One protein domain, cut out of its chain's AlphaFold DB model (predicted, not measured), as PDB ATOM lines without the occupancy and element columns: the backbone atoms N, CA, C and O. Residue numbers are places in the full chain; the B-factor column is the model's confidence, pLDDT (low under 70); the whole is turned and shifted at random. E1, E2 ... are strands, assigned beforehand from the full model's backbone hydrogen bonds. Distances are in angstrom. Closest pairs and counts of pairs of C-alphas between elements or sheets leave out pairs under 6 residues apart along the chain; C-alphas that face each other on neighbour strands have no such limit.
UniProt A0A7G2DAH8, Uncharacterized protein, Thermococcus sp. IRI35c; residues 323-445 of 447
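What this domain is: This is residues 323 to 445 of the 447 residues of an uncharacterized protein of Thermococcus sp. IRI35c (UniProt A0A7G2DAH8). Two strongly twisted, curled sheets of six strands each lie face to face as a sandwich, E1, E12, E11, E4, E9, E6 across one and E2, E3, E10, E5, E8, E7 across the other. The edge strands E1 and E2 come close together along one side, and a long link, residues 413 to 424, runs from E10 in one sheet to E11 in the other, far from the middle. Both sheets are antiparallel throughout. The printed part has 123 residues with no named helix and twelve named strands, E1 to E12 in chain order, and is all strand by class. It is compact, with a radius of gyration of the C-alphas of 13.3 A, and rounded, spanning 36 by 27 by 24 A.

Where its parts are: The first sheet holds E1, residues 323 to 330, 22.3 A long from C-alpha 323 at (108.417, 183.060, 91.464); E12, 437 to 444, 24.0 A, ending with C-alpha 444 at (111.374, 183.610, 88.218); E11, 425 to 431, 20.5 A; E4, 360 to 364; E9, 397 to 402; and E6, 378 to 384. The second holds E2, 334 to 343, the longest strand by residues at 25.8 A, which bends by 53 degrees at residue 338; E3, 346 to 354, 24.8 A; E10, 406 to 412, 20.1 A; E5, 370 to 374; E8, 392 to 395; and E7, 387 to 389, beginning with C-alpha 387 at (127.084, 170.373, 101.005).

How they stand to each other: In the first sheet, E12 and E11 are a hairpin, antiparallel at 173 degrees, with N 438 and O 429 within hydrogen-bond range at 2.8 A. E11 and E4 are antiparallel at 161 degrees, with N 361 and O 430 2.7 A apart. E9 and the edge strand E6 have N 399 and O 382 at 2.8 A. In the second sheet, E2 and E3 are a hairpin, with N 348 and O 341 at 2.8 A. E5 is staggered: it pairs with E10 over residues 371 to 374, where N 410 and O 371 are 2.8 A apart, and with E8 over 370 to 371, where N 395 and O 370 are 2.9 A apart. Between the sheets, the closest C-alphas of E1 and E2 are those of Val 327 and Gly 335, 6.1 A apart, and those of E6 and E8 are Arg 384 and Tyr 395, 6.1 A. E1 and E7 are apart.

The domain as a whole: The two C-alphas farthest apart, those of Lys 332 and Pro 416, are 36.6 A from each other. The printed part has no cut. The link E10 to E11, 12 residues, is long; the others are tight. Mean pLDDT of the printed part is 86.2, with residues 414 to 422 and residue 445 under 70.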
ATOM      1  N   TYR A 323     108.093 184.388  91.945       78.50
ATOM      2  CA  TYR A 323     108.417 183.060  91.464       78.50
ATOM      3  C   TYR A 323     107.134 182.286  91.229       78.50
ATOM      4  O   TYR A 323     106.236 182.288  92.072       78.50
ATOM      5  N   THR A 324     107.057 181.581  90.115       80.88
ATOM      6  CA  THR A 324     105.974 180.632  89.896       80.88
ATOM      7  C   THR A 324     106.440 179.248  90.329       80.88
ATOM      8  O   THR A 324     107.529 178.802  89.966       80.88
ATOM      9  N   VAL A 325     105.615 178.581  91.129       89.12
ATOM     10  CA  VAL A 325     105.803 177.218  91.623       89.12
ATOM     11  C   VAL A 325     104.784 176.316  90.951       89.12
ATOM     12  O   VAL A 325     103.587 176.594  90.987       89.12
ATOM     13  N   LYS A 326     105.242 175.196  90.394       92.62
ATOM     14  CA  LYS A 326     104.367 174.173  89.817       92.62
ATOM     15  C   LYS A 326     104.640 172.812  90.420       92.62
ATOM     16  O   LYS A 326     105.792 172.386  90.489       92.62
ATOM     17  N   VAL A 327     103.575 172.123  90.817       95.19
ATOM     18  CA  VAL A 327     103.634 170.824  91.498       95.19
ATOM     19  C   VAL A 327     102.975 169.769  90.613       95.19
ATOM     20  O   VAL A 327     101.770 169.551  90.658       95.19
ATOM     21  N   ARG A 328     103.770 169.107  89.767       95.12
ATOM     22  CA  ARG A 328     103.270 168.129  88.788       95.12
ATOM     23  C   ARG A 328     103.239 166.727  89.385       95.12
ATOM     24  O   ARG A 328     104.269 166.232  89.830       95.12
ATOM     25  N   GLY A 329     102.084 166.070  89.340       95.25
ATOM     26  CA  GLY A 329     101.961 164.660  89.719       95.25
ATOM     27  C   GLY A 329     102.654 163.711  88.733       95.25
ATOM     28  O   GLY A 329     102.742 163.995  87.536       95.25
ATOM     29  N   ILE A 330     103.122 162.573  89.238       95.06
ATOM     30  CA  ILE A 330     103.672 161.446  88.478       95.06
ATOM     31  C   ILE A 330     102.868 160.205  88.865       95.06
ATOM     32  O   ILE A 330     102.722 159.900  90.050       95.06
ATOM     33  N   GLY A 331     102.343 159.487  87.869       93.50
ATOM     34  CA  GLY A 331     101.479 158.334  88.116       93.50
ATOM     35  C   GLY A 331     100.206 158.746  88.863       93.50
ATOM     36  O   GLY A 331      99.464 159.607  88.390       93.50
ATOM     37  N   LYS A 332      99.950 158.127  90.016       92.75
ATOM     38  CA  LYS A 332      98.849 158.470  90.933       92.75
ATOM     39  C   LYS A 332      99.252 159.461  92.029       92.75
ATOM     40  O   LYS A 332      98.369 159.968  92.727       92.75
ATOM     41  N   GLY A 333     100.550 159.729  92.167       93.25
ATOM     42  CA  GLY A 333     101.089 160.690  93.119       93.25
ATOM     43  C   GLY A 333     100.695 162.119  92.753       93.25
ATOM     44  O   GLY A 333     100.704 162.511  91.583       93.25
ATOM     45  N   THR A 334     100.330 162.914  93.752       93.88
ATOM     46  CA  THR A 334     100.043 164.344  93.587       93.88
ATOM     47  C   THR A 334     100.520 165.124  94.806       93.88
ATOM     48  O   THR A 334     100.892 164.538  95.819       93.88
ATOM     49  N   GLY A 335     100.565 166.447  94.701       93.31
ATOM     50  CA  GLY A 335     101.034 167.297  95.781       93.31
ATOM     51  C   GLY A 335     100.423 168.685  95.726       93.31
ATOM     52  O   GLY A 335      99.872 169.101  94.707       93.31
ATOM     53  N   GLU A 336     100.529 169.393  96.840       94.31
ATOM     54  CA  GLU A 336     100.011 170.746  97.007       94.31
ATOM     55  C   GLU A 336     101.025 171.595  97.769       94.31
ATOM     56  O   GLU A 336     101.607 171.143  98.758       94.31
ATOM     57  N   LEU A 337     101.241 172.825  97.301       94.00
ATOM     58  CA  LEU A 337     101.953 173.831  98.077       94.00
ATOM     59  C   LEU A 337     101.010 174.338  99.176       94.00
ATOM     60  O   LEU A 337      99.977 174.936  98.863       94.00
ATOM     61  N   ILE A 338     101.359 174.082 100.439       92.38
ATOM     62  CA  ILE A 338     100.597 174.557 101.602       92.38
ATOM     63  C   ILE A 338     100.879 176.045 101.806       92.38
ATOM     64  O   ILE A 338      99.966 176.871 101.793       92.38
ATOM     65  N   ASP A 339     102.158 176.380 101.956       91.44
ATOM     66  CA  ASP A 339     102.659 177.739 102.075       91.44
ATOM     67  C   ASP A 339     104.103 177.837 101.553       91.44
ATOM     68  O   ASP A 339     104.691 176.882 101.035       91.44
ATOM     69  N   ALA A 340     104.653 179.041 101.641       90.31
ATOM     70  CA  ALA A 340     106.044 179.320 101.373       90.31
ATOM     71  C   ALA A 340     106.495 180.466 102.282       90.31
ATOM     72  O   ALA A 340     105.676 181.225 102.804       90.31
ATOM     73  N   GLU A 341     107.801 180.622 102.443       88.44
ATOM     74  CA  GLU A 341     108.379 181.752 103.161       88.44
ATOM     75  C   GLU A 341     109.780 182.086 102.646       88.44
ATOM     76  O   GLU A 341     110.439 181.278 101.989       88.44
ATOM     77  N   PHE A 342     110.256 183.286 102.972       81.50
ATOM     78  CA  PHE A 342     111.678 183.606 102.894       81.50
ATOM     79  C   PHE A 342     112.289 183.490 104.277       81.50
ATOM     80  O   PHE A 342     111.884 184.199 105.200       81.50
ATOM     81  N   LYS A 343     113.304 182.640 104.399       83.00
ATOM     82  CA  LYS A 343     114.025 182.433 105.649       83.00
ATOM     83  C   LYS A 343     115.515 182.368 105.372       83.00
ATOM     84  O   LYS A 343     115.961 181.593 104.529       83.00
ATOM     85  N   ASP A 344     116.281 183.164 106.112       82.50
ATOM     86  CA  ASP A 344     117.716 183.337 105.892       82.50
ATOM     87  C   ASP A 344     117.983 183.775 104.426       82.50
ATOM     88  O   ASP A 344     117.541 184.852 104.033       82.50
ATOM     89  N   ASP A 345     118.627 182.930 103.612       79.88
ATOM     90  CA  ASP A 345     118.874 183.135 102.170       79.88
ATOM     91  C   ASP A 345     118.208 182.044 101.294       79.88
ATOM     92  O   ASP A 345     118.693 181.687 100.212       79.88
ATOM     93  N   LEU A 346     117.091 181.490 101.778       84.88
ATOM     94  CA  LEU A 346     116.303 180.461 101.102       84.88
ATOM     95  C   LEU A 346     114.879 180.946 100.804       84.88
ATOM     96  O   LEU A 346     114.244 181.595 101.638       84.88
ATOM     97  N   VAL A 347     114.358 180.552  99.641       87.94
ATOM     98  CA  VAL A 347     112.912 180.385  99.445       87.94
ATOM     99  C   VAL A 347     112.557 179.012 100.002       87.94
ATOM    100  O   VAL A 347     113.102 178.009  99.542       87.94
ATOM    101  N   VAL A 348     111.693 178.952 101.008       91.69
ATOM    102  CA  VAL A 348     111.243 177.703 101.627       91.69
ATOM    103  C   VAL A 348     109.852 177.381 101.104       91.69
ATOM    104  O   VAL A 348     108.965 178.228 101.168       91.69
ATOM    105  N   LEU A 349     109.665 176.172 100.582       94.12
ATOM    106  CA  LEU A 349     108.374 175.649 100.133       94.12
ATOM    107  C   LEU A 349     107.916 174.552 101.093       94.12
ATOM    108  O   LEU A 349     108.660 173.590 101.303       94.12
ATOM    109  N   HIS A 350     106.699 174.663 101.631       94.75
ATOM    110  CA  HIS A 350     106.054 173.606 102.418       94.75
ATOM    111  C   HIS A 350     105.088 172.832 101.528       94.75
ATOM    112  O   HIS A 350     104.098 173.371 101.030       94.75
ATOM    113  N   ILE A 351     105.404 171.562 101.286       94.44
ATOM    114  CA  ILE A 351     104.725 170.745 100.284       94.44
ATOM    115  C   ILE A 351     104.091 169.540 100.956       94.44
ATOM    116  O   ILE A 351     104.761 168.803 101.678       94.44
ATOM    117  N   LYS A 352     102.811 169.328 100.653       94.81
ATOM    118  CA  LYS A 352     102.065 168.127 101.018       94.81
ATOM    119  C   LYS A 352     102.075 167.128  99.875       94.81
ATOM    120  O   LYS A 352     101.775 167.502  98.740       94.81
ATOM    121  N   LEU A 353     102.388 165.872 100.168       93.94
ATOM    122  CA  LEU A 353     102.373 164.761  99.223       93.94
ATOM    123  C   LEU A 353     101.141 163.879  99.460       93.94
ATOM    124  O   LEU A 353     100.788 163.556 100.592       93.94
ATOM    125  N   TYR A 354     100.500 163.457  98.375       93.69
ATOM    126  CA  TYR A 354      99.331 162.582  98.382       93.69
ATOM    127  C   TYR A 354      99.568 161.388  97.459       93.69
ATOM    128  O   TYR A 354     100.062 161.553  96.344       93.69
ATOM    129  N   ASN A 355      99.145 160.195  97.890       93.00
ATOM    130  CA  ASN A 355      99.329 158.937  97.152       93.00
ATOM    131  C   ASN A 355     100.798 158.677  96.769       93.00
ATOM    132  O   ASN A 355     101.086 158.227  95.663       93.00
ATOM    133  N   VAL A 356     101.717 159.012  97.674       90.62
ATOM    134  CA  VAL A 356     103.143 158.703  97.569       90.62
ATOM    135  C   VAL A 356     103.547 158.038  98.877       90.62
ATOM    136  O   VAL A 356     103.340 158.605  99.949       90.62
ATOM    137  N   SER A 357     104.094 156.832  98.790       90.44
ATOM    138  CA  SER A 357     104.443 155.999  99.938       90.44
ATOM    139  C   SER A 357     105.953 155.983 100.157       90.44
ATOM    140  O   SER A 357     106.735 155.888  99.212       90.44
ATOM    141  N   ALA A 358     106.381 156.036 101.417       89.44
ATOM    142  CA  ALA A 358     107.773 155.787 101.762       89.44
ATOM    143  C   ALA A 358     108.178 154.328 101.427       89.44
ATOM    144  O   ALA A 358     107.343 153.428 101.547       89.44
ATOM    145  N   PRO A 359     109.449 154.056 101.078       95.00
ATOM    146  CA  PRO A 359     110.539 155.020 100.944       95.00
ATOM    147  C   PRO A 359     110.416 155.896  99.691       95.00
ATOM    148  O   PRO A 359     110.061 155.407  98.622       95.00
ATOM    149  N   ILE A 360     110.762 157.182  99.810       94.62
ATOM    150  CA  ILE A 360     110.804 158.116  98.675       94.62
ATOM    151  C   ILE A 360     112.229 158.579  98.381       94.62
ATOM    152  O   ILE A 360     113.008 158.898  99.277       94.62
ATOM    153  N   GLU A 361     112.562 158.657  97.101       95.06
ATOM    154  CA  GLU A 361     113.750 159.330  96.596       95.06
ATOM    155  C   GLU A 361     113.472 160.822  96.427       95.06
ATOM    156  O   GLU A 361     112.476 161.204  95.809       95.06
ATOM    157  N   VAL A 362     114.395 161.659  96.901       94.06
ATOM    158  CA  VAL A 362     114.436 163.089  96.577       94.06
ATOM    159  C   VAL A 362     115.600 163.324  95.625       94.06
ATOM    160  O   VAL A 362     116.770 163.174  95.990       94.06
ATOM    161  N   ILE A 363     115.266 163.663  94.383       92.88
ATOM    162  CA  ILE A 363     116.204 163.762  93.264       92.88
ATOM    163  C   ILE A 363     116.205 165.207  92.746       92.88
ATOM    164  O   ILE A 363     115.221 165.637  92.129       92.88
ATOM    165  N   PRO A 364     117.285 165.976  92.966       90.31
ATOM    166  CA  PRO A 364     117.450 167.296  92.366       90.31
ATOM    167  C   PRO A 364     117.576 167.224  90.840       90.31
ATOM    168  O   PRO A 364     118.098 166.262  90.275       90.31
ATOM    169  N   GLY A 365     117.093 168.257  90.153       85.94
ATOM    170  CA  GLY A 365     117.307 168.453  88.725       85.94
ATOM    171  C   GLY A 365     118.731 168.889  88.374       85.94
ATOM    172  O   GLY A 365     119.570 169.129  89.239       85.94
ATOM    173  N   GLU A 366     118.991 169.028  87.073       77.69
ATOM    174  CA  GLU A 366     120.259 169.574  86.590       77.69
ATOM    175  C   GLU A 366     120.441 170.995  87.143       77.69
ATOM    176  O   GLU A 366     119.507 171.796  87.109       77.69
ATOM    177  N   ARG A 367     121.616 171.289  87.716       72.75
ATOM    178  CA  ARG A 367     121.921 172.565  88.396       72.75
ATOM    179  C   ARG A 367     121.027 172.888  89.604       72.75
ATOM    180  O   ARG A 367     121.024 174.026  90.048       72.75
ATOM    181  N   SER A 368     120.294 171.923  90.156       81.62
ATOM    182  CA  SER A 368     119.506 172.088  91.387       81.62
ATOM    183  C   SER A 368     120.123 171.286  92.535       81.62
ATOM    184  O   SER A 368     120.887 170.349  92.319       81.62
ATOM    185  N   THR A 369     119.774 171.628  93.772       82.38
ATOM    186  CA  THR A 369     120.147 170.862  94.969       82.38
ATOM    187  C   THR A 369     118.933 170.724  95.878       82.38
ATOM    188  O   THR A 369     118.094 171.626  95.906       82.38
ATOM    189  N   ALA A 370     118.818 169.613  96.604       85.88
ATOM    190  CA  ALA A 370     117.757 169.428  97.587       85.88
ATOM    191  C   ALA A 370     118.249 169.923  98.950       85.88
ATOM    192  O   ALA A 370     119.102 169.286  99.564       85.88
ATOM    193  N   VAL A 371     117.712 171.045  99.429       89.56
ATOM    194  CA  VAL A 371     117.956 171.534 100.795       89.56
ATOM    195  C   VAL A 371     116.759 171.145 101.654       89.56
ATOM    196  O   VAL A 371     115.669 171.664 101.440       89.56
ATOM    197  N   LEU A 372     116.929 170.238 102.616       86.94
ATOM    198  CA  LEU A 372     115.862 169.910 103.569       86.94
ATOM    199  C   LEU A 372     115.928 170.875 104.754       86.94
ATOM    200  O   LEU A 372     116.901 170.862 105.510       86.94
ATOM    201  N   VAL A 373     114.898 171.708 104.900       87.75
ATOM    202  CA  VAL A 373     114.801 172.715 105.971       87.75
ATOM    203  C   VAL A 373     114.137 172.119 107.204       87.75
ATOM    204  O   VAL A 373     114.602 172.343 108.320       87.75
ATOM    205  N   ASP A 374     113.086 171.332 106.991       83.94
ATOM    206  CA  ASP A 374     112.378 170.584 108.021       83.94
ATOM    207  C   ASP A 374     111.847 169.280 107.419       83.94
ATOM    208  O   ASP A 374     111.485 169.221 106.239       83.94
ATOM    209  N   ARG A 375     111.862 168.230 108.231       73.38
ATOM    210  CA  ARG A 375     111.497 166.861 107.862       73.38
ATOM    211  C   ARG A 375     110.310 166.347 108.662       73.38
ATOM    212  O   ARG A 375     109.845 165.260 108.351       73.38
ATOM    213  N   GLU A 376     109.881 167.077 109.692       80.25
ATOM    214  CA  GLU A 376     108.909 166.613 110.681       80.25
ATOM    215  C   GLU A 376     109.233 165.183 111.162       80.25
ATOM    216  O   GLU A 376     110.178 164.990 111.928       80.25
ATOM    217  N   ASN A 377     108.501 164.182 110.668       86.19
ATOM    218  CA  ASN A 377     108.625 162.771 111.038       86.19
ATOM    219  C   ASN A 377     109.401 161.911 110.015       86.19
ATOM    220  O   ASN A 377     109.567 160.705 110.224       86.19
ATOM    221  N   ALA A 378     109.889 162.496 108.917       88.88
ATOM    222  CA  ALA A 378     110.650 161.795 107.889       88.88
ATOM    223  C   ALA A 378     112.099 161.516 108.331       88.88
ATOM    224  O   ALA A 378     112.817 162.384 108.842       88.88
ATOM    225  N   VAL A 379     112.578 160.303 108.051       92.38
ATOM    226  CA  VAL A 379     113.918 159.827 108.419       92.38
ATOM    227  C   VAL A 379     114.795 159.706 107.175       92.38
ATOM    228  O   VAL A 379     114.398 159.104 106.184       92.38
ATOM    229  N   ILE A 380     116.017 160.250 107.223       92.44
ATOM    230  CA  ILE A 380     117.003 160.058 106.147       92.44
ATOM    231  C   ILE A 380     117.617 158.669 106.304       92.44
ATOM    232  O   ILE A 380     118.412 158.444 107.214       92.44
ATOM    233  N   GLU A 381     117.276 157.759 105.397       94.44
ATOM    234  CA  GLU A 381     117.872 156.423 105.327       94.44
ATOM    235  C   GLU A 381     119.206 156.456 104.570       94.44
ATOM    236  O   GLU A 381     120.189 155.837 104.982       94.44
ATOM    237  N   LYS A 382     119.269 157.213 103.466       93.62
ATOM    238  CA  LYS A 382     120.459 157.304 102.610       93.62
ATOM    239  C   LYS A 382     120.615 158.698 102.016       93.62
ATOM    240  O   LYS A 382     119.633 159.380 101.743       93.62
ATOM    241  N   TRP A 383     121.855 159.109 101.764       93.38
ATOM    242  CA  TRP A 383     122.163 160.384 101.121       93.38
ATOM    243  C   TRP A 383     123.435 160.317 100.269       93.38
ATOM    244  O   TRP A 383     124.257 159.414 100.428       93.38
ATOM    245  N   ARG A 384     123.607 161.281  99.355       92.19
ATOM    246  CA  ARG A 384     124.844 161.476  98.579       92.19
ATOM    247  C   ARG A 384     125.140 162.965  98.385       92.19
ATOM    248  O   ARG A 384     124.216 163.756  98.227       92.19
ATOM    249  N   GLY A 385     126.429 163.313  98.345       84.62
ATOM    250  CA  GLY A 385     126.888 164.640  97.918       84.62
ATOM    251  C   GLY A 385     126.477 165.771  98.860       84.62
ATOM    252  O   GLY A 385     125.931 166.769  98.409       84.62
ATOM    253  N   VAL A 386     126.703 165.607 100.169       88.25
ATOM    254  CA  VAL A 386     126.337 166.632 101.158       88.25
ATOM    255  C   VAL A 386     127.205 167.875 101.019       88.25
ATOM    256  O   VAL A 386     128.433 167.808 101.068       88.25
ATOM    257  N   ARG A 387     126.533 169.018 100.906       87.94
ATOM    258  CA  ARG A 387     127.084 170.373 101.005       87.94
ATOM    259  C   ARG A 387     126.245 171.169 102.001       87.94
ATOM    260  O   ARG A 387     125.242 170.672 102.501       87.94
ATOM    261  N   TYR A 388     126.633 172.407 102.279       83.12
ATOM    262  CA  TYR A 388     125.872 173.288 103.163       83.12
ATOM    263  C   TYR A 388     125.546 174.607 102.466       83.12
ATOM    264  O   TYR A 388     126.407 175.196 101.813       83.12
ATOM    265  N   PHE A 389     124.304 175.068 102.629       78.19
ATOM    266  CA  PHE A 389     123.870 176.426 102.296       78.19
ATOM    267  C   PHE A 389     123.496 177.141 103.590       78.19
ATOM    268  O   PHE A 389     122.472 176.849 104.214       78.19
ATOM    269  N   GLY A 390     124.376 178.040 104.033       79.88
ATOM    270  CA  GLY A 390     124.316 178.569 105.392       79.88
ATOM    271  C   GLY A 390     124.415 177.424 106.402       79.88
ATOM    272  O   GLY A 390     125.392 176.679 106.409       79.88
ATOM    273  N   ARG A 391     123.377 177.255 107.225       86.12
ATOM    274  CA  ARG A 391     123.278 176.176 108.226       86.12
ATOM    275  C   ARG A 391     122.555 174.915 107.741       86.12
ATOM    276  O   ARG A 391     122.476 173.950 108.495       86.12
ATOM    277  N   TYR A 392     121.993 174.919 106.532       89.00
ATOM    278  CA  TYR A 392     121.143 173.827 106.055       89.00
ATOM    279  C   TYR A 392     121.927 172.846 105.178       89.00
ATOM    280  O   TYR A 392     122.679 173.291 104.301       89.00
ATOM    281  N   PRO A 393     121.754 171.526 105.371       88.62
ATOM    282  CA  PRO A 393     122.380 170.532 104.516       88.62
ATOM    283  C   PRO A 393     121.683 170.474 103.148       88.62
ATOM    284  O   PRO A 393     120.456 170.398 103.043       88.62
ATOM    285  N   ALA A 394     122.497 170.500 102.102       89.56
ATOM    286  CA  ALA A 394     122.133 170.327 100.704       89.56
ATOM    287  C   ALA A 394     122.618 168.972 100.207       89.56
ATOM    288  O   ALA A 394     123.754 168.585 100.480       89.56
ATOM    289  N   TYR A 395     121.781 168.276  99.453       90.00
ATOM    290  CA  TYR A 395     122.040 166.919  99.002       90.00
ATOM    291  C   TYR A 395     121.895 166.813  97.485       90.00
ATOM    292  O   TYR A 395     120.972 167.382  96.896       90.00
ATOM    293  N   ASP A 396     122.767 166.016  96.871       89.00
ATOM    294  CA  ASP A 396     122.645 165.610  95.466       89.00
ATOM    295  C   ASP A 396     121.671 164.425  95.305       89.00
ATOM    296  O   ASP A 396     121.270 164.086  94.193       89.00
ATOM    297  N   TYR A 397     121.332 163.749  96.410       91.62
ATOM    298  CA  TYR A 397     120.354 162.661  96.486       91.62
ATOM    299  C   TYR A 397     119.985 162.361  97.944       91.62
ATOM    300  O   TYR A 397     120.866 162.360  98.810       91.62
ATOM    301  N   LEU A 398     118.719 162.011  98.184       93.06
ATOM    302  CA  LEU A 398     118.218 161.501  99.463       93.06
ATOM    303  C   LEU A 398     117.264 160.322  99.260       93.06
ATOM    304  O   LEU A 398     116.493 160.307  98.304       93.06
ATOM    305  N   LEU A 399     117.268 159.401 100.221       94.62
ATOM    306  CA  LEU A 399     116.232 158.395 100.432       94.62
ATOM    307  C   LEU A 399     115.595 158.654 101.799       94.62
ATOM    308  O   LEU A 399     116.291 158.622 102.820       94.62
ATOM    309  N   LEU A 400     114.299 158.949 101.803       94.12
ATOM    310  CA  LEU A 400     113.520 159.236 103.002       94.12
ATOM    311  C   LEU A 400     112.578 158.074 103.324       94.12
ATOM    312  O   LEU A 400     111.922 157.534 102.435       94.12
ATOM    313  N   THR A 401     112.491 157.728 104.603       93.81
ATOM    314  CA  THR A 401     111.559 156.748 105.183       93.81
ATOM    315  C   THR A 401     110.698 157.401 106.264       93.81
ATOM    316  O   THR A 401     110.856 158.586 106.560       93.81
ATOM    317  N   GLY A 402     109.789 156.636 106.870       90.88
ATOM    318  CA  GLY A 402     108.865 157.147 107.883       90.88
ATOM    319  C   GLY A 402     107.671 157.862 107.256       90.88
ATOM    320  O   GLY A 402     107.213 157.477 106.179       90.88
ATOM    321  N   ASP A 403     107.158 158.883 107.940       91.00
ATOM    322  CA  ASP A 403     106.069 159.716 107.430       91.00
ATOM    323  C   ASP A 403     106.639 160.863 106.592       91.00
ATOM    324  O   ASP A 403     107.364 161.721 107.090       91.00
ATOM    325  N   VAL A 404     106.321 160.832 105.299       90.06
ATOM    326  CA  VAL A 404     106.796 161.775 104.277       90.06
ATOM    327  C   VAL A 404     105.651 162.605 103.696       90.06
ATOM    328  O   VAL A 404     105.778 163.166 102.609       90.06
ATOM    329  N   SER A 405     104.508 162.646 104.387       89.88
ATOM    330  CA  SER A 405     103.307 163.335 103.913       89.88
ATOM    331  C   SER A 405     103.500 164.847 103.776       89.88
ATOM    332  O   SER A 405     102.880 165.446 102.898       89.88
ATOM    333  N   GLU A 406     104.383 165.460 104.569       92.56
ATOM    334  CA  GLU A 406     104.705 166.886 104.501       92.56
ATOM    335  C   GLU A 406     106.218 167.126 104.614       92.56
ATOM    336  O   GLU A 406     106.905 166.520 105.434       92.56
ATOM    337  N   ILE A 407     106.765 167.988 103.748       91.81
ATOM    338  CA  ILE A 407     108.208 168.265 103.676       91.81
ATOM    339  C   ILE A 407     108.436 169.758 103.415       91.81
ATOM    340  O   ILE A 407     107.742 170.361 102.590       91.81
ATOM    341  N   LYS A 408     109.454 170.350 104.065       93.88
ATOM    342  CA  LYS A 408     109.919 171.716 103.772       93.88
ATOM    343  C   LYS A 408     111.252 171.703 103.037       93.88
ATOM    344  O   LYS A 408     112.282 171.304 103.592       93.88
ATOM    345  N   ILE A 409     111.242 172.184 101.795       92.56
ATOM    346  CA  ILE A 409     112.440 172.286 100.955       92.56
ATOM    347  C   ILE A 409     112.876 173.733 100.767       92.56
ATOM    348  O   ILE A 409     112.059 174.617 100.538       92.56
ATOM    349  N   GLY A 410     114.181 173.959 100.864       90.50
ATOM    350  CA  GLY A 410     114.822 175.251 100.675       90.50
ATOM    351  C   GLY A 410     115.449 175.386  99.291       90.50
ATOM    352  O   GLY A 410     116.034 174.444  98.753       90.50
ATOM    353  N   ILE A 411     115.366 176.588  98.736       88.50
ATOM    354  CA  ILE A 411     115.901 176.943  97.425       88.50
ATOM    355  C   ILE A 411     116.834 178.145  97.616       88.50
ATOM    356  O   ILE A 411     116.361 179.224  97.984       88.50
ATOM    357  N   PRO A 412     118.151 177.992  97.399       82.50
ATOM    358  CA  PRO A 412     119.097 179.100  97.517       82.50
ATOM    359  C   PRO A 412     118.829 180.195  96.475       82.50
ATOM    360  O   PRO A 412     118.835 179.900  95.284       82.50
ATOM    361  N   TYR A 413     118.648 181.454  96.902       71.19
ATOM    362  CA  TYR A 413     118.345 182.570  95.982       71.19
ATOM    363  C   TYR A 413     119.458 183.630  95.843       71.19
ATOM    364  O   TYR A 413     119.388 184.462  94.945       71.19
ATOM    365  N   ARG A 414     120.498 183.628  96.696       57.25
ATOM    366  CA  ARG A 414     121.579 184.647  96.689       57.25
ATOM    367  C   ARG A 414     122.806 184.338  95.818       57.25
ATOM    368  O   ARG A 414     123.743 185.131  95.795       57.25
ATOM    369  N   ASN A 415     122.848 183.206  95.118       50.50
ATOM    370  CA  ASN A 415     124.010 182.846  94.301       50.50
ATOM    371  C   ASN A 415     123.769 183.254  92.827       50.50
ATOM    372  O   ASN A 415     122.745 182.854  92.272       50.50
ATOM    373  N   PRO A 416     124.682 184.012  92.176       40.09
ATOM    374  CA  PRO A 416     124.540 184.491  90.790       40.09
ATOM    375  C   PRO A 416     124.352 183.388  89.731       40.09
ATOM    376  O   PRO A 416     124.041 183.692  88.585       40.09
ATOM    377  N   MET A 417     124.503 182.113  90.099       40.88
ATOM    378  CA  MET A 417     124.146 180.969  89.257       40.88
ATOM    379  C   MET A 417     122.634 180.699  89.116       40.88
ATOM    380  O   MET A 417     122.263 179.881  88.277       40.88
ATOM    381  N   TYR A 418     121.764 181.340  89.907       52.84
ATOM    382  CA  TYR A 418     120.329 181.018  89.980       52.84
ATOM    383  C   TYR A 418     119.421 182.144  89.483       52.84
ATOM    384  O   TYR A 418     118.456 182.523  90.145       52.84
ATOM    385  N   TYR A 419     119.693 182.655  88.283       56.16
ATOM    386  CA  TYR A 419     118.655 183.352  87.529       56.16
ATOM    387  C   TYR A 419     117.683 182.297  86.992       56.16
ATOM    388  O   TYR A 419     117.909 181.707  85.934       56.16
ATOM    389  N   PHE A 420     116.588 182.043  87.717       60.25
ATOM    390  CA  PHE A 420     115.563 181.068  87.314       60.25
ATOM    391  C   PHE A 420     114.753 181.501  86.074       60.25
ATOM    392  O   PHE A 420     113.712 180.917  85.781       60.25
ATOM    393  N   ARG A 421     115.218 182.534  85.365       57.59
ATOM    394  CA  ARG A 421     114.695 182.999  84.079       57.59
ATOM    395  C   ARG A 421     115.039 182.047  82.936       57.59
ATOM    396  O   ARG A 421     114.213 181.841  82.060       57.59
ATOM    397  N   GLU A 422     116.243 181.470  82.942       58.12
ATOM    398  CA  GLU A 422     116.720 180.603  81.848       58.12
ATOM    399  C   GLU A 422     116.575 179.108  82.166       58.12
ATOM    400  O   GLU A 422     116.343 178.300  81.268       58.12
ATOM    401  N   PHE A 423     116.684 178.725  83.445       70.31
ATOM    402  CA  PHE A 423     116.595 177.331  83.888       70.31
ATOM    403  C   PHE A 423     115.764 177.228  85.178       70.31
ATOM    404  O   PHE A 423     116.176 177.783  86.200       70.31
ATOM    405  N   PRO A 424     114.619 176.516  85.176       80.31
ATOM    406  CA  PRO A 424     113.814 176.355  86.379       80.31
ATOM    407  C   PRO A 424     114.545 175.481  87.399       80.31
ATOM    408  O   PRO A 424     115.134 174.451  87.056       80.31
ATOM    409  N   TRP A 425     114.446 175.850  88.672       88.62
ATOM    410  CA  TRP A 425     114.845 174.963  89.755       88.62
ATOM    411  C   TRP A 425     113.889 173.775  89.824       88.62
ATOM    412  O   TRP A 425     112.676 173.934  89.664       88.62
ATOM    413  N   ARG A 426     114.426 172.574  90.056       91.94
ATOM    414  CA  ARG A 426     113.647 171.333  90.032       91.94
ATOM    415  C   ARG A 426     114.075 170.367  91.124       91.94
ATOM    416  O   ARG A 426     115.255 170.042  91.235       91.94
ATOM    417  N   VAL A 427     113.098 169.784  91.812       94.00
ATOM    418  CA  VAL A 427     113.270 168.595  92.661       94.00
ATOM    419  C   VAL A 427     112.129 167.617  92.393       94.00
ATOM    420  O   VAL A 427     110.986 168.018  92.191       94.00
ATOM    421  N   THR A 428     112.441 166.323  92.354       95.12
ATOM    422  CA  THR A 428     111.447 165.250  92.223       95.12
ATOM    423  C   THR A 428     111.424 164.398  93.479       95.12
ATOM    424  O   THR A 428     112.471 163.928  93.916       95.12
ATOM    425  N   PHE A 429     110.224 164.180  94.011       94.56
ATOM    426  CA  PHE A 429     109.913 163.219  95.062       94.56
ATOM    427  C   PHE A 429     109.251 162.020  94.397       94.56
ATOM    428  O   PHE A 429     108.221 162.177  93.746       94.56
ATOM    429  N   ARG A 430     109.829 160.831  94.501       95.00
ATOM    430  CA  ARG A 430     109.276 159.636  93.850       95.00
ATOM    431  C   ARG A 430     109.425 158.436  94.759       95.00
ATOM    432  O   ARG A 430     110.455 158.308  95.405       95.00
ATOM    433  N   GLU A 431     108.444 157.547  94.769       95.06
ATOM    434  CA  GLU A 431     108.579 156.261  95.452       95.06
ATOM    435  C   GLU A 431     109.826 155.508  94.960       95.06
ATOM    436  O   GLU A 431     110.081 155.393  93.757       95.06
ATOM    437  N   TYR A 432     110.619 154.984  95.890       90.00
ATOM    438  CA  TYR A 432     111.789 154.177  95.569       90.00
ATOM    439  C   TYR A 432     111.333 152.891  94.879       90.00
ATOM    440  O   TYR A 432     110.553 152.129  95.443       90.00
ATOM    441  N   ILE A 433     111.791 152.659  93.642       85.81
ATOM    442  CA  ILE A 433     111.370 151.530  92.779       85.81
ATOM    443  C   ILE A 433     109.897 151.639  92.296       85.81
ATOM    444  O   ILE A 433     109.481 150.902  91.399       85.81
ATOM    445  N   GLY A 434     109.119 152.602  92.803       81.81
ATOM    446  CA  GLY A 434     107.736 152.868  92.410       81.81
ATOM    447  C   GLY A 434     107.593 153.810  91.207       81.81
ATOM    448  O   GLY A 434     108.561 154.369  90.682       81.81
ATOM    449  N   LYS A 435     106.351 153.961  90.729       88.25
ATOM    450  CA  LYS A 435     106.005 154.830  89.585       88.25
ATOM    451  C   LYS A 435     105.336 156.139  89.998       88.25
ATOM    452  O   LYS A 435     105.205 157.020  89.150       88.25
ATOM    453  N   ASP A 436     104.926 156.254  91.257       94.75
ATOM    454  CA  ASP A 436     104.167 157.392  91.757       94.75
ATOM    455  C   ASP A 436     105.099 158.437  92.389       94.75
ATOM    456  O   ASP A 436     106.162 158.123  92.934       94.75
ATOM    457  N   GLY A 437     104.746 159.713  92.255       95.19
ATOM    458  CA  GLY A 437     105.585 160.801  92.741       95.19
ATOM    459  C   GLY A 437     105.077 162.184  92.369       95.19
ATOM    460  O   GLY A 437     103.964 162.353  91.877       95.19
ATOM    461  N   VAL A 438     105.920 163.183  92.603       96.19
ATOM    462  CA  VAL A 438     105.660 164.598  92.356       96.19
ATOM    463  C   VAL A 438     106.952 165.285  91.919       96.19
ATOM    464  O   VAL A 438     108.003 165.117  92.538       96.19
ATOM    465  N   THR A 439     106.883 166.114  90.881       96.12
ATOM    466  CA  THR A 439     107.957 167.038  90.502       96.12
ATOM    467  C   THR A 439     107.564 168.463  90.868       96.12
ATOM    468  O   THR A 439     106.518 168.955  90.446       96.12
ATOM    469  N   VAL A 440     108.440 169.142  91.604       94.81
ATOM    470  CA  VAL A 440     108.305 170.547  91.990       94.81
ATOM    471  C   VAL A 440     109.236 171.374  91.118       94.81
ATOM    472  O   VAL A 440     110.426 171.067  91.001       94.81
ATOM    473  N   LEU A 441     108.676 172.402  90.490       92.56
ATOM    474  CA  LEU A 441     109.372 173.343  89.622       92.56
ATOM    475  C   LEU A 441     109.222 174.751  90.191       92.56
ATOM    476  O   LEU A 441     108.125 175.108  90.615       92.56
ATOM    477  N   LEU A 442     110.292 175.542  90.150       88.38
ATOM    478  CA  LEU A 442     110.261 176.970  90.459       88.38
ATOM    479  C   LEU A 442     110.989 177.767  89.369       88.38
ATOM    480  O   LEU A 442     112.113 177.424  88.998       88.38
ATOM    481  N   TRP A 443     110.361 178.833  88.875       83.25
ATOM    482  CA  TRP A 443     110.959 179.797  87.943       83.25
ATOM    483  C   TRP A 443     110.682 181.239  88.369       83.25
ATOM    484  O   TRP A 443     109.755 181.491  89.133       83.25
ATOM    485  N   GLU A 444     111.507 182.179  87.911       71.50
ATOM    486  CA  GLU A 444     111.374 183.610  88.218       71.50
ATOM    487  C   GLU A 444     110.390 184.262  87.234       71.50
ATOM    488  O   GLU A 444     110.518 184.079  86.024       71.50
ATOM    489  N   GLY A 445     109.425 185.033  87.747       55.28
ATOM    490  CA  GLY A 445     108.374 185.686  86.961       55.28
ATOM    491  C   GLY A 445     107.163 184.798  86.641       55.28
ATOM    492  O   GLY A 445     107.096 183.624  87.017       55.28
TER     493      GLY A 445